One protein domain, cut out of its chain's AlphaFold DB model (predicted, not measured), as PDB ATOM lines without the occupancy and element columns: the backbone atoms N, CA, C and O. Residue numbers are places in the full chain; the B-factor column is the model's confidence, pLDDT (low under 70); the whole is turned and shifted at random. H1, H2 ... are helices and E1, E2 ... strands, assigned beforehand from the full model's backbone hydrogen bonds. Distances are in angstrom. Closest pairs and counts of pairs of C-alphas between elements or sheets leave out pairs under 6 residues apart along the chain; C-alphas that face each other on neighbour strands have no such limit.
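Overview. This is residues 153 to 240 of the 250 residues of an uncharacterized protein of Candidatus Poseidoniales archaeon (UniProt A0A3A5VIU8). A small wall of three strands, E3 E4 E5, has helix H1 along one face and, partly face to face with it near E3, the two-stranded hairpin E1 E2; its other face is bare of named elements. The short helix H2, near the end of the printed part, packs on residues 205 to 209 of H1. The printed part has 88 residues with five named strands and two named helices, in the order E1 E2 E3 E4 H1 E5 H2, of mixed class. The sheet E3 E4 E5 is mixed, and E1 E2 is antiparallel. The whole is compact, with a radius of gyration of the C-alphas of 12.6 A and spans of 33 by 32 by 23 A.

Along the chain. E1, residues 153 to 157, begins at C-alpha 153 (-9.687, 42.788, -35.192) and is 13.6 A long. E2, residues 163 to 169, is 19.8 A long. E3, residues 181 to 187, measures 17.4 A, and E4, residues 190 to 195, 15.6 A. H1, residues 202 to 219, is the longest helix, 25.9 A from C-alpha 202 (14.643, 38.204, -41.417) to C-alpha 219. E5, residues 224 to 227, is 9.6 A long. H2, residues 231 to 238, is 10.5 A long and ends at C-alpha 238 (13.193, 54.269, -42.523).

Arrangement. E1 and E2 form an antiparallel hairpin at 146 degrees, with N 154 and O 166 2.8 A apart, within hydrogen-bond range. E2 and E3 come closest at the C-alphas of Ile 165 and Ile 181, 5.5 A apart. The two sheets form a sandwich, two sheets face to face, their best planes 24 degrees apart. E3 and E4 form an antiparallel hairpin at 162 degrees, with N 192 and O 185 2.7 A apart. E4, the inner strand, is parallel to E5 at 33 degrees, with N 227 and O 193 2.8 A apart. E4, H1 and E5 make a strand-helix-strand unit, two parallel neighbour strands joined through a helix, with a right-handed crossover. H1 is on the sheet E3 E4 E5, in two layers, a helix on one face of a sheet, at a height over the sheet of 9.6 A; it lies over E4 and E5, along the strands at 7 degrees to E4 on the local plane. E2 and H1 are near each other, with 5 pairs of C-alphas within 10 A. H1 touches H2 with residues 205 to 209 alone, at a steep tilt of 48 degrees, the same way; the closest C-alphas, of Arg 205 and Val 233, are 5.7 A apart. H2 is not on the sheet. In H1 and H2 every O i to N i+4 pair is within hydrogen-bond range.

Size, cuts and confidence. The two C-alphas farthest apart, of Gln 160 and Asn 188, are 35.3 A apart. The printed part has no cut. The link E2 to E3, 11 residues, is long. The mean pLDDT of the printed part is 86.6, and residue 240 alone is under 70.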
ATOM      1  N   ILE A 153     -10.809  43.288 -35.989       91.31
ATOM      2  CA  ILE A 153      -9.687  42.788 -35.192       91.31
ATOM      3  C   ILE A 153     -10.013  41.355 -34.762       91.31
ATOM      4  O   ILE A 153     -11.064  41.088 -34.177       91.31
ATOM      5  N   ARG A 154      -9.124  40.410 -35.063       90.25
ATOM      6  CA  ARG A 154      -9.267  38.992 -34.716       90.25
ATOM      7  C   ARG A 154      -8.193  38.605 -33.711       90.25
ATOM      8  O   ARG A 154      -7.027  38.944 -33.887       90.25
ATOM      9  N   LYS A 155      -8.592  37.865 -32.678       91.25
ATOM     10  CA  LYS A 155      -7.689  37.173 -31.753       91.25
ATOM     11  C   LYS A 155      -7.891  35.676 -31.947       91.25
ATOM     12  O   LYS A 155      -9.033  35.224 -31.998       91.25
ATOM     13  N   GLY A 156      -6.813  34.919 -32.089       86.88
ATOM     14  CA  GLY A 156      -6.895  33.481 -32.319       86.88
ATOM     15  C   GLY A 156      -5.581  32.769 -32.047       86.88
ATOM     16  O   GLY A 156      -4.604  33.390 -31.641       86.88
ATOM     17  N   LYS A 157      -5.559  31.459 -32.300       87.75
ATOM     18  CA  LYS A 157      -4.358  30.623 -32.224       87.75
ATOM     19  C   LYS A 157      -3.989  30.116 -33.606       87.75
ATOM     20  O   LYS A 157      -4.865  29.727 -34.375       87.75
ATOM     21  N   ASN A 158      -2.702  30.138 -33.939       82.62
ATOM     22  CA  ASN A 158      -2.227  29.523 -35.175       82.62
ATOM     23  C   ASN A 158      -2.209  27.983 -35.047       82.62
ATOM     24  O   ASN A 158      -2.487  27.433 -33.982       82.62
ATOM     25  N   GLN A 159      -1.833  27.274 -36.117       82.94
ATOM     26  CA  GLN A 159      -1.738  25.802 -36.126       82.94
ATOM     27  C   GLN A 159      -0.778  25.229 -35.065       82.94
ATOM     28  O   GLN A 159      -0.873  24.060 -34.713       82.94
ATOM     29  N   GLN A 160       0.134  26.050 -34.545       82.75
ATOM     30  CA  GLN A 160       1.101  25.690 -33.507       82.75
ATOM     31  C   GLN A 160       0.613  26.074 -32.096       82.75
ATOM     32  O   GLN A 160       1.375  25.986 -31.139       82.75
ATOM     33  N   GLY A 161      -0.635  26.534 -31.954       82.19
ATOM     34  CA  GLY A 161      -1.220  26.949 -30.678       82.19
ATOM     35  C   GLY A 161      -0.770  28.325 -30.177       82.19
ATOM     36  O   GLY A 161      -1.113  28.692 -29.055       82.19
ATOM     37  N   VAL A 162      -0.024  29.088 -30.981       83.06
ATOM     38  CA  VAL A 162       0.487  30.416 -30.613       83.06
ATOM     39  C   VAL A 162      -0.603  31.463 -30.800       83.06
ATOM     40  O   VAL A 162      -1.152  31.594 -31.898       83.06
ATOM     41  N   ASP A 163      -0.869  32.234 -29.745       87.06
ATOM     42  CA  ASP A 163      -1.807  33.352 -29.788       87.06
ATOM     43  C   ASP A 163      -1.323  34.445 -30.747       87.06
ATOM     44  O   ASP A 163      -0.177  34.915 -30.689       87.06
ATOM     45  N   PHE A 164      -2.220  34.879 -31.625       89.50
ATOM     46  CA  PHE A 164      -1.986  35.963 -32.562       89.50
ATOM     47  C   PHE A 164      -3.159  36.937 -32.583       89.50
ATOM     48  O   PHE A 164      -4.314  36.583 -32.324       89.50
ATOM     49  N   ILE A 165      -2.831  38.174 -32.937       92.69
ATOM     50  CA  ILE A 165      -3.793  39.220 -33.249       92.69
ATOM     51  C   ILE A 165      -3.600  39.596 -34.711       92.69
ATOM     52  O   ILE A 165      -2.466  39.752 -35.164       92.69
ATOM     53  N   SER A 166      -4.697  39.732 -35.444       92.00
ATOM     54  CA  SER A 166      -4.696  40.286 -36.794       92.00
ATOM     55  C   SER A 166      -5.776  41.347 -36.948       92.00
ATOM     56  O   SER A 166      -6.761  41.374 -36.210       92.00
ATOM     57  N   ILE A 167      -5.582  42.232 -37.916       93.94
ATOM     58  CA  ILE A 167      -6.557  43.232 -38.339       93.94
ATOM     59  C   ILE A 167      -6.748  43.099 -39.852       93.94
ATOM     60  O   ILE A 167      -5.781  42.883 -40.585       93.94
ATOM     61  N   GLY A 168      -7.992  43.162 -40.316       92.88
ATOM     62  CA  GLY A 168      -8.346  42.962 -41.723       92.88
ATOM     63  C   GLY A 168      -9.766  43.411 -42.040       92.88
ATOM     64  O   GLY A 168     -10.496  43.797 -41.126       92.88
ATOM     65  N   SER A 169     -10.177  43.332 -43.307       90.69
ATOM     66  CA  SER A 169     -11.568  43.602 -43.687       90.69
ATOM     67  C   SER A 169     -12.525  42.481 -43.253       90.69
ATOM     68  O   SER A 169     -12.166  41.301 -43.120       90.69
ATOM     69  N   ILE A 170     -13.784  42.850 -43.024       82.81
ATOM     70  CA  ILE A 170     -14.930  41.947 -42.990       82.81
ATOM     71  C   ILE A 170     -15.197  41.562 -44.449       82.81
ATOM     72  O   ILE A 170     -15.669  42.378 -45.227       82.81
ATOM     73  N   GLY A 171     -14.824  40.339 -44.820       81.19
ATOM     74  CA  GLY A 171     -14.814  39.865 -46.212       81.19
ATOM     75  C   GLY A 171     -13.494  39.183 -46.564       81.19
ATOM     76  O   GLY A 171     -13.495  38.107 -47.148       81.19
ATOM     77  N   GLY A 172     -12.381  39.709 -46.037       82.81
ATOM     78  CA  GLY A 172     -11.058  39.093 -46.158       82.81
ATOM     79  C   GLY A 172     -10.203  39.612 -47.314       82.81
ATOM     80  O   GLY A 172      -9.131  39.056 -47.529       82.81
ATOM     81  N   ASP A 173     -10.623  40.680 -47.996       85.94
ATOM     82  CA  ASP A 173      -9.887  41.317 -49.106       85.94
ATOM     83  C   ASP A 173      -8.479  41.755 -48.693       85.94
ATOM     84  O   ASP A 173      -7.535  41.739 -49.479       85.94
ATOM     85  N   TRP A 174      -8.310  42.136 -47.425       89.25
ATOM     86  CA  TRP A 174      -6.994  42.384 -46.855       89.25
ATOM     87  C   TRP A 174      -6.934  41.972 -45.387       89.25
ATOM     88  O   TRP A 174      -7.916  42.041 -44.645       89.25
ATOM     89  N   GLN A 175      -5.743  41.572 -44.948       92.75
ATOM     90  CA  GLN A 175      -5.438  41.311 -43.544       92.75
ATOM     91  C   GLN A 175      -3.936  41.423 -43.280       92.75
ATOM     92  O   GLN A 175      -3.113  41.115 -44.143       92.75
ATOM     93  N   THR A 176      -3.571  41.816 -42.062       93.31
ATOM     94  CA  THR A 176      -2.193  41.694 -41.577       93.31
ATOM     95  C   THR A 176      -1.794  40.228 -41.475       93.31
ATOM     96  O   THR A 176      -2.582  39.384 -41.043       93.31
ATOM     97  N   THR A 177      -0.550  39.931 -41.832       89.44
ATOM     98  CA  THR A 177      -0.032  38.561 -41.962       89.44
ATOM     99  C   THR A 177       0.924  38.153 -40.840       89.44
ATOM    100  O   THR A 177       1.269  36.976 -40.699       89.44
ATOM    101  N   SER A 178       1.390  39.111 -40.046       84.38
ATOM    102  CA  SER A 178       2.302  38.900 -38.934       84.38
ATOM    103  C   SER A 178       1.565  38.421 -37.688       84.38
ATOM    104  O   SER A 178       0.560  38.988 -37.276       84.38
ATOM    105  N   VAL A 179       2.134  37.421 -37.014       87.94
ATOM    106  CA  VAL A 179       1.671  36.942 -35.695       87.94
ATOM    107  C   VAL A 179       2.267  37.741 -34.524       87.94
ATOM    108  O   VAL A 179       2.102  37.377 -33.357       87.94
ATOM    109  N   HIS A 180       3.003  38.812 -34.841       89.62
ATOM    110  CA  HIS A 180       3.759  39.626 -33.885       89.62
ATOM    111  C   HIS A 180       3.020  40.875 -33.415       89.62
ATOM    112  O   HIS A 180       3.636  41.724 -32.784       89.62
ATOM    113  N   ILE A 181       1.726  41.008 -33.695       92.81
ATOM    114  CA  ILE A 181       0.905  42.007 -33.011       92.81
ATOM    115  C   ILE A 181       0.610  41.471 -31.605       92.81
ATOM    116  O   ILE A 181       0.104  40.359 -31.447       92.81
ATOM    117  N   ASP A 182       0.989  42.247 -30.594       91.38
ATOM    118  CA  ASP A 182       0.789  41.945 -29.175       91.38
ATOM    119  C   ASP A 182      -0.589  42.407 -28.700       91.38
ATOM    120  O   ASP A 182      -1.356  41.642 -28.119       91.38
ATOM    121  N   LYS A 183      -0.929  43.658 -29.018       92.88
ATOM    122  CA  LYS A 183      -2.244  44.251 -28.773       92.88
ATOM    123  C   LYS A 183      -2.523  45.386 -29.750       92.88
ATOM    124  O   LYS A 183      -1.611  45.969 -30.337       92.88
ATOM    125  N   ILE A 184      -3.804  45.686 -29.902       92.38
ATOM    126  CA  ILE A 184      -4.299  46.842 -30.641       92.38
ATOM    127  C   ILE A 184      -5.137  47.653 -29.666       92.38
ATOM    128  O   ILE A 184      -6.024  47.106 -29.012       92.38
ATOM    129  N   GLU A 185      -4.831  48.937 -29.569       91.56
ATOM    130  CA  GLU A 185      -5.601  49.908 -28.798       91.56
ATOM    131  C   GLU A 185      -5.954  51.064 -29.721       91.56
ATOM    132  O   GLU A 185      -5.220  51.371 -30.659       91.56
ATOM    133  N   PHE A 186      -7.063  51.731 -29.456       85.81
ATOM    134  CA  PHE A 186      -7.434  52.927 -30.190       85.81
ATOM    135  C   PHE A 186      -7.897  54.006 -29.221       85.81
ATOM    136  O   PHE A 186      -8.531  53.718 -28.209       85.81
ATOM    137  N   SER A 187      -7.528  55.246 -29.523       78.12
ATOM    138  CA  SER A 187      -7.844  56.427 -28.720       78.12
ATOM    139  C   SER A 187      -8.191  57.560 -29.667       78.12
ATOM    140  O   SER A 187      -7.307  57.964 -30.425       78.12
ATOM    141  N   ASN A 188      -9.435  58.042 -29.610       77.06
ATOM    142  CA  ASN A 188     -10.028  59.061 -30.481       77.06
ATOM    143  C   ASN A 188      -9.700  58.841 -31.960       77.06
ATOM    144  O   ASN A 188     -10.483  58.211 -32.654       77.06
ATOM    145  N   ASP A 189      -8.523  59.271 -32.409       78.62
ATOM    146  CA  ASP A 189      -8.163  59.399 -33.819       78.62
ATOM    147  C   ASP A 189      -7.061  58.445 -34.264       78.62
ATOM    148  O   ASP A 189      -6.670  58.416 -35.432       78.62
ATOM    149  N   VAL A 190      -6.532  57.672 -33.319       85.62
ATOM    150  CA  VAL A 190      -5.309  56.907 -33.509       85.62
ATOM    151  C   VAL A 190      -5.549  55.433 -33.248       85.62
ATOM    152  O   VAL A 190      -6.035  55.037 -32.188       85.62
ATOM    153  N   LEU A 191      -5.095  54.618 -34.193       90.62
ATOM    154  CA  LEU A 191      -4.927  53.182 -34.070       90.62
ATOM    155  C   LEU A 191      -3.497  52.876 -33.598       90.62
ATOM    156  O   LEU A 191      -2.530  52.988 -34.356       90.62
ATOM    157  N   ASN A 192      -3.351  52.486 -32.335       92.50
ATOM    158  CA  ASN A 192      -2.081  52.061 -31.756       92.50
ATOM    159  C   ASN A 192      -1.894  50.552 -31.964       92.50
ATOM    160  O   ASN A 192      -2.640  49.733 -31.425       92.50
ATOM    161  N   ILE A 193      -0.857  50.183 -32.713       94.25
ATOM    162  CA  ILE A 193      -0.456  48.792 -32.941       94.25
ATOM    163  C   ILE A 193       0.782  48.507 -32.102       94.25
ATOM    164  O   ILE A 193       1.845  49.074 -32.354       94.25
ATOM    165  N   PHE A 194       0.659  47.630 -31.111       93.94
ATOM    166  CA  PHE A 194       1.780  47.208 -30.279       93.94
ATOM    167  C   PHE A 194       2.375  45.928 -30.840       93.94
ATOM    168  O   PHE A 194       1.679  44.924 -31.002       93.94
ATOM    169  N   TRP A 195       3.671  45.961 -31.125       93.00
ATOM    170  CA  TRP A 195       4.401  44.815 -31.647       93.00
ATOM    171  C   TRP A 195       5.067  44.034 -30.514       93.00
ATOM    172  O   TRP A 195       5.590  44.615 -29.560       93.00
ATOM    173  N   LYS A 196       5.067  42.702 -30.626       88.81
ATOM    174  CA  LYS A 196       5.778  41.801 -29.717       88.81
ATOM    175  C   LYS A 196       7.277  42.092 -29.800       88.81
ATOM    176  O   LYS A 196       7.887  42.005 -30.872       88.81
ATOM    177  N   GLY A 197       7.872  42.418 -28.655       77.06
ATOM    178  CA  GLY A 197       9.320  42.563 -28.523       77.06
ATOM    179  C   GLY A 197      10.051  41.230 -28.726       77.06
ATOM    180  O   GLY A 197       9.466  40.158 -28.588       77.06
ATOM    181  N   GLY A 198      11.343  41.296 -29.051       77.50
ATOM    182  CA  GLY A 198      12.208  40.118 -29.179       77.50
ATOM    183  C   GLY A 198      12.945  40.023 -30.514       77.50
ATOM    184  O   GLY A 198      12.741  40.817 -31.434       77.50
ATOM    185  N   ARG A 199      13.854  39.044 -30.609       78.81
ATOM    186  CA  ARG A 199      14.628  38.795 -31.831       78.81
ATOM    187  C   ARG A 199      13.746  38.143 -32.885       78.81
ATOM    188  O   ARG A 199      13.423  36.965 -32.773       78.81
ATOM    189  N   GLN A 200      13.461  38.895 -33.943       83.31
ATOM    190  CA  GLN A 200      12.703  38.394 -35.085       83.31
ATOM    191  C   GLN A 200      13.633  37.975 -36.213       83.31
ATOM    192  O   GLN A 200      14.627  38.649 -36.498       83.31
ATOM    193  N   SER A 201      13.308  36.871 -36.881       88.38
ATOM    194  CA  SER A 201      14.019  36.417 -38.072       88.38
ATOM    195  C   SER A 201      13.863  37.418 -39.223       88.38
ATOM    196  O   SER A 201      12.959  38.256 -39.234       88.38
ATOM    197  N   SER A 202      14.724  37.325 -40.239       86.50
ATOM    198  CA  SER A 202      14.643  38.204 -41.417       86.50
ATOM    199  C   SER A 202      13.273  38.144 -42.109       86.50
ATOM    200  O   SER A 202      12.714  39.179 -42.472       86.50
ATOM    201  N   SER A 203      12.680  36.951 -42.226       88.25
ATOM    202  CA  SER A 203      11.352  36.775 -42.825       88.25
ATOM    203  C   SER A 203      10.239  37.385 -41.970       88.25
ATOM    204  O   SER A 203       9.338  38.026 -42.506       88.25
ATOM    205  N   GLN A 204      10.320  37.249 -40.645       89.69
ATOM    206  CA  GLN A 204       9.367  37.871 -39.723       89.69
ATOM    207  C   GLN A 204       9.452  39.397 -39.779       89.69
ATOM    208  O   GLN A 204       8.418  40.054 -39.866       89.69
ATOM    209  N   ARG A 205      10.667  39.964 -39.816       90.00
ATOM    210  CA  ARG A 205      10.862  41.413 -39.970       90.00
ATOM    211  C   ARG A 205      10.209  41.931 -41.248       90.00
ATOM    212  O   ARG A 205       9.455  42.892 -41.180       90.00
ATOM    213  N   LYS A 206      10.411  41.261 -42.389       88.94
ATOM    214  CA  LYS A 206       9.773  41.640 -43.664       88.94
ATOM    215  C   LYS A 206       8.242  41.620 -43.591       88.94
ATOM    216  O   LYS A 206       7.613  42.539 -44.103       88.94
ATOM    217  N   LYS A 207       7.646  40.618 -42.931       90.50
ATOM    218  CA  LYS A 207       6.187  40.559 -42.715       90.50
ATOM    219  C   LYS A 207       5.684  41.729 -41.870       90.50
ATOM    220  O   LYS A 207       4.705  42.356 -42.249       90.50
ATOM    221  N   ILE A 208       6.384  42.063 -40.781       92.38
ATOM    222  CA  ILE A 208       6.035  43.224 -39.946       92.38
ATOM    223  C   ILE A 208       6.101  44.517 -40.768       92.38
ATOM    224  O   ILE A 208       5.175  45.318 -40.704       92.38
ATOM    225  N   VAL A 209       7.153  44.710 -41.574       90.81
ATOM    226  CA  VAL A 209       7.257  45.890 -42.447       90.81
ATOM    227  C   VAL A 209       6.094  45.938 -43.445       90.81
ATOM    228  O   VAL A 209       5.437  46.971 -43.556       90.81
ATOM    229  N   LYS A 210       5.781  44.820 -44.117       90.75
ATOM    230  CA  LYS A 210       4.642  44.722 -45.048       90.75
ATOM    231  C   LYS A 210       3.325  45.107 -44.376       90.75
ATOM    232  O   LYS A 210       2.586  45.917 -44.925       90.75
ATOM    233  N   ASP A 211       3.070  44.590 -43.178       93.12
ATOM    234  CA  ASP A 211       1.871  44.922 -42.410       93.12
ATOM    235  C   ASP A 211       1.847  46.404 -41.998       93.12
ATOM    236  O   ASP A 211       0.815  47.053 -42.135       93.12
ATOM    237  N   CYS A 212       2.976  46.983 -41.572       91.00
ATOM    238  CA  CYS A 212       3.063  48.415 -41.261       91.00
ATOM    239  C   CYS A 212       2.686  49.286 -42.470       91.00
ATOM    240  O   CYS A 212       1.931  50.247 -42.327       91.00
ATOM    241  N   HIS A 213       3.199  48.956 -43.661       88.00
ATOM    242  CA  HIS A 213       2.868  49.679 -44.892       88.00
ATOM    243  C   HIS A 213       1.417  49.468 -45.314       88.00
ATOM    244  O   HIS A 213       0.753  50.439 -45.667       88.00
ATOM    245  N   LEU A 214       0.906  48.236 -45.225       89.69
ATOM    246  CA  LEU A 214      -0.498  47.934 -45.499       89.69
ATOM    247  C   LEU A 214      -1.420  48.778 -44.613       89.69
ATOM    248  O   LEU A 214      -2.313  49.444 -45.124       89.69
ATOM    249  N   LEU A 215      -1.178  48.805 -43.303       89.62
ATOM    250  CA  LEU A 215      -1.995  49.573 -42.364       89.62
ATOM    251  C   LEU A 215      -1.947  51.073 -42.658       89.62
ATOM    252  O   LEU A 215      -2.988  51.720 -42.690       89.62
ATOM    253  N   LYS A 216      -0.761  51.623 -42.943       86.94
ATOM    254  CA  LYS A 216      -0.622  53.030 -43.348       86.94
ATOM    255  C   LYS A 216      -1.332  53.332 -44.667       86.94
ATOM    256  O   LYS A 216      -1.894  54.412 -44.798       86.94
ATOM    257  N   ARG A 217      -1.342  52.394 -45.618       82.44
ATOM    258  CA  ARG A 217      -2.084  52.517 -46.883       82.44
ATOM    259  C   ARG A 217      -3.593  52.545 -46.643       82.44
ATOM    260  O   ARG A 217      -4.281  53.384 -47.206       82.44
ATOM    261  N   ILE A 218      -4.101  51.651 -45.794       83.69
ATOM    262  CA  ILE A 218      -5.539  51.528 -45.528       83.69
ATOM    263  C   ILE A 218      -6.071  52.689 -44.680       83.69
ATOM    264  O   ILE A 218      -7.175  53.168 -44.933       83.69
ATOM    265  N   PHE A 219      -5.322  53.128 -43.668       82.19
ATOM    266  CA  PHE A 219      -5.811  54.072 -42.656       82.19
ATOM    267  C   PHE A 219      -5.241  55.486 -42.782       82.19
ATOM    268  O   PHE A 219      -5.826  56.434 -42.255       82.19
ATOM    269  N   GLY A 220      -4.123  55.646 -43.484       78.88
ATOM    270  CA  GLY A 220      -3.326  56.865 -43.489       78.88
ATOM    271  C   GLY A 220      -2.151  56.797 -42.508       78.88
ATOM    272  O   GLY A 220      -2.172  56.082 -41.504       78.88
ATOM    273  N   HIS A 221      -1.093  57.548 -42.817       77.69
ATOM    274  CA  HIS A 221       0.156  57.550 -42.057       77.69
ATOM    275  C   HIS A 221      -0.009  58.055 -40.618       77.69
ATOM    276  O   HIS A 221       0.613  57.495 -39.718       77.69
ATOM    277  N   TYR A 222      -0.823  59.092 -40.403       76.88
ATOM    278  CA  TYR A 222      -0.999  59.707 -39.079       76.88
ATOM    279  C   TYR A 222      -2.047  59.003 -38.218       76.88
ATOM    280  O   TYR A 222      -2.062  59.169 -37.003       76.88
ATOM    281  N   THR A 223      -2.874  58.167 -38.838       83.75
ATOM    282  CA  THR A 223      -3.902  57.379 -38.162       83.75
ATOM    283  C   THR A 223      -3.314  56.164 -37.441       83.75
ATOM    284  O   THR A 223      -3.895  55.678 -36.478       83.75
ATOM    285  N   VAL A 224      -2.158  55.650 -37.883       89.00
ATOM    286  CA  VAL A 224      -1.555  54.416 -37.351       89.00
ATOM    287  C   VAL A 224      -0.248  54.712 -36.628       89.00
ATOM    288  O   VAL A 224       0.756  55.059 -37.254       89.00
ATOM    289  N   ILE A 225      -0.215  54.463 -35.318       89.81
ATOM    290  CA  ILE A 225       1.013  54.538 -34.524       89.81
ATOM    291  C   ILE A 225       1.504  53.134 -34.196       89.81
ATOM    292  O   ILE A 225       0.849  52.358 -33.503       89.81
ATOM    293  N   ASN A 226       2.711  52.824 -34.663       91.00
ATOM    294  CA  ASN A 226       3.385  51.572 -34.349       91.00
ATOM    295  C   ASN A 226       4.202  51.735 -33.060       91.00
ATOM    296  O   ASN A 226       5.129  52.542 -32.998       91.00
ATOM    297  N   ARG A 227       3.856  50.966 -32.028       92.25
ATOM    298  CA  ARG A 227       4.487  50.966 -30.703       92.25
ATOM    299  C   ARG A 227       5.367  49.726 -30.547       92.25
ATOM    300  O   ARG A 227       4.993  48.643 -30.988       92.25
ATOM    301  N   ASN A 228       6.515  49.875 -29.887       90.88
ATOM    302  CA  ASN A 228       7.449  48.776 -29.593       90.88
ATOM    303  C   ASN A 228       7.956  48.017 -30.834       90.88
ATOM    304  O   ASN A 228       8.245  46.823 -30.763       90.88
ATOM    305  N   LEU A 229       8.081  48.700 -31.976       89.62
ATOM    306  CA  LEU A 229       8.713  48.108 -33.154       89.62
ATOM    307  C   LEU A 229      10.159  47.695 -32.827       89.62
ATOM    308  O   LEU A 229      10.909  48.513 -32.289       89.62
ATOM    309  N   PRO A 230      10.590  46.470 -33.187       86.94
ATOM    310  CA  PRO A 230      11.996  46.098 -33.099       86.94
ATOM    311  C   PRO A 230      12.868  47.081 -33.892       86.94
ATOM    312  O   PRO A 230      12.506  47.469 -35.005       86.94
ATOM    313  N   LEU A 231      14.029  47.462 -33.351       86.12
ATOM    314  CA  LEU A 231      14.912  48.469 -33.959       86.12
ATOM    315  C   LEU A 231      15.307  48.115 -35.398       86.12
ATOM    316  O   LEU A 231      15.412  48.990 -36.253       86.12
ATOM    317  N   GLU A 232      15.510  46.833 -35.691       85.81
ATOM    318  CA  GLU A 232      15.840  46.356 -37.032       85.81
ATOM    319  C   GLU A 232      14.678  46.536 -38.013       85.81
ATOM    320  O   GLU A 232      14.911  46.752 -39.198       85.81
ATOM    321  N   VAL A 233      13.435  46.458 -37.535       87.19
ATOM    322  CA  VAL A 233      12.238  46.715 -38.344       87.19
ATOM    323  C   VAL A 233      12.071  48.214 -38.577       87.19
ATOM    324  O   VAL A 233      11.866  48.619 -39.718       87.19
ATOM    325  N   ASP A 234      12.220  49.036 -37.535       85.00
ATOM    326  CA  ASP A 234      12.143  50.499 -37.666       85.00
ATOM    327  C   ASP A 234      13.195  51.022 -38.659       85.00
ATOM    328  O   ASP A 234      12.887  51.816 -39.547       85.00
ATOM    329  N   ARG A 235      14.424  50.489 -38.598       84.12
ATOM    330  CA  ARG A 235      15.481  50.798 -39.575       84.12
ATOM    331  C   ARG A 235      15.091  50.433 -41.005       84.12
ATOM    332  O   ARG A 235      15.346  51.235 -41.895       84.12
ATOM    333  N   LEU A 236      14.470  49.270 -41.225       83.44
ATOM    334  CA  LEU A 236      14.023  48.847 -42.559       83.44
ATOM    335  C   LEU A 236      12.935  49.768 -43.124       83.44
ATOM    336  O   LEU A 236      12.984  50.122 -44.299       83.44
ATOM    337  N   ILE A 237      11.983  50.189 -42.287       81.31
ATOM    338  CA  ILE A 237      10.936  51.142 -42.687       81.31
ATOM    339  C   ILE A 237      11.568  52.486 -43.074       81.31
ATOM    340  O   ILE A 237      11.231  53.059 -44.108       81.31
ATOM    341  N   ARG A 238      12.516  52.985 -42.270       76.94
ATOM    342  CA  ARG A 238      13.193  54.269 -42.523       76.94
ATOM    343  C   ARG A 238      14.151  54.236 -43.706       76.94
ATOM    344  O   ARG A 238      14.340  55.265 -44.343       76.94
ATOM    345  N   SER A 239      14.743  53.085 -44.023       71.56
ATOM    346  CA  SER A 239      15.644  52.937 -45.171       71.56
ATOM    347  C   SER A 239      14.914  52.879 -46.518       71.56
ATOM    348  O   SER A 239      15.532  52.514 -47.514       71.56
ATOM    349  N   GLY A 240      13.611  53.181 -46.561       58.47
ATOM    350  CA  GLY A 240      12.833  53.193 -47.799       58.47
ATOM    351  C   GLY A 240      12.592  51.801 -48.378       58.47
ATOM    352  O   GLY A 240      12.381  51.674 -49.581       58.47
TER     353      GLY A 240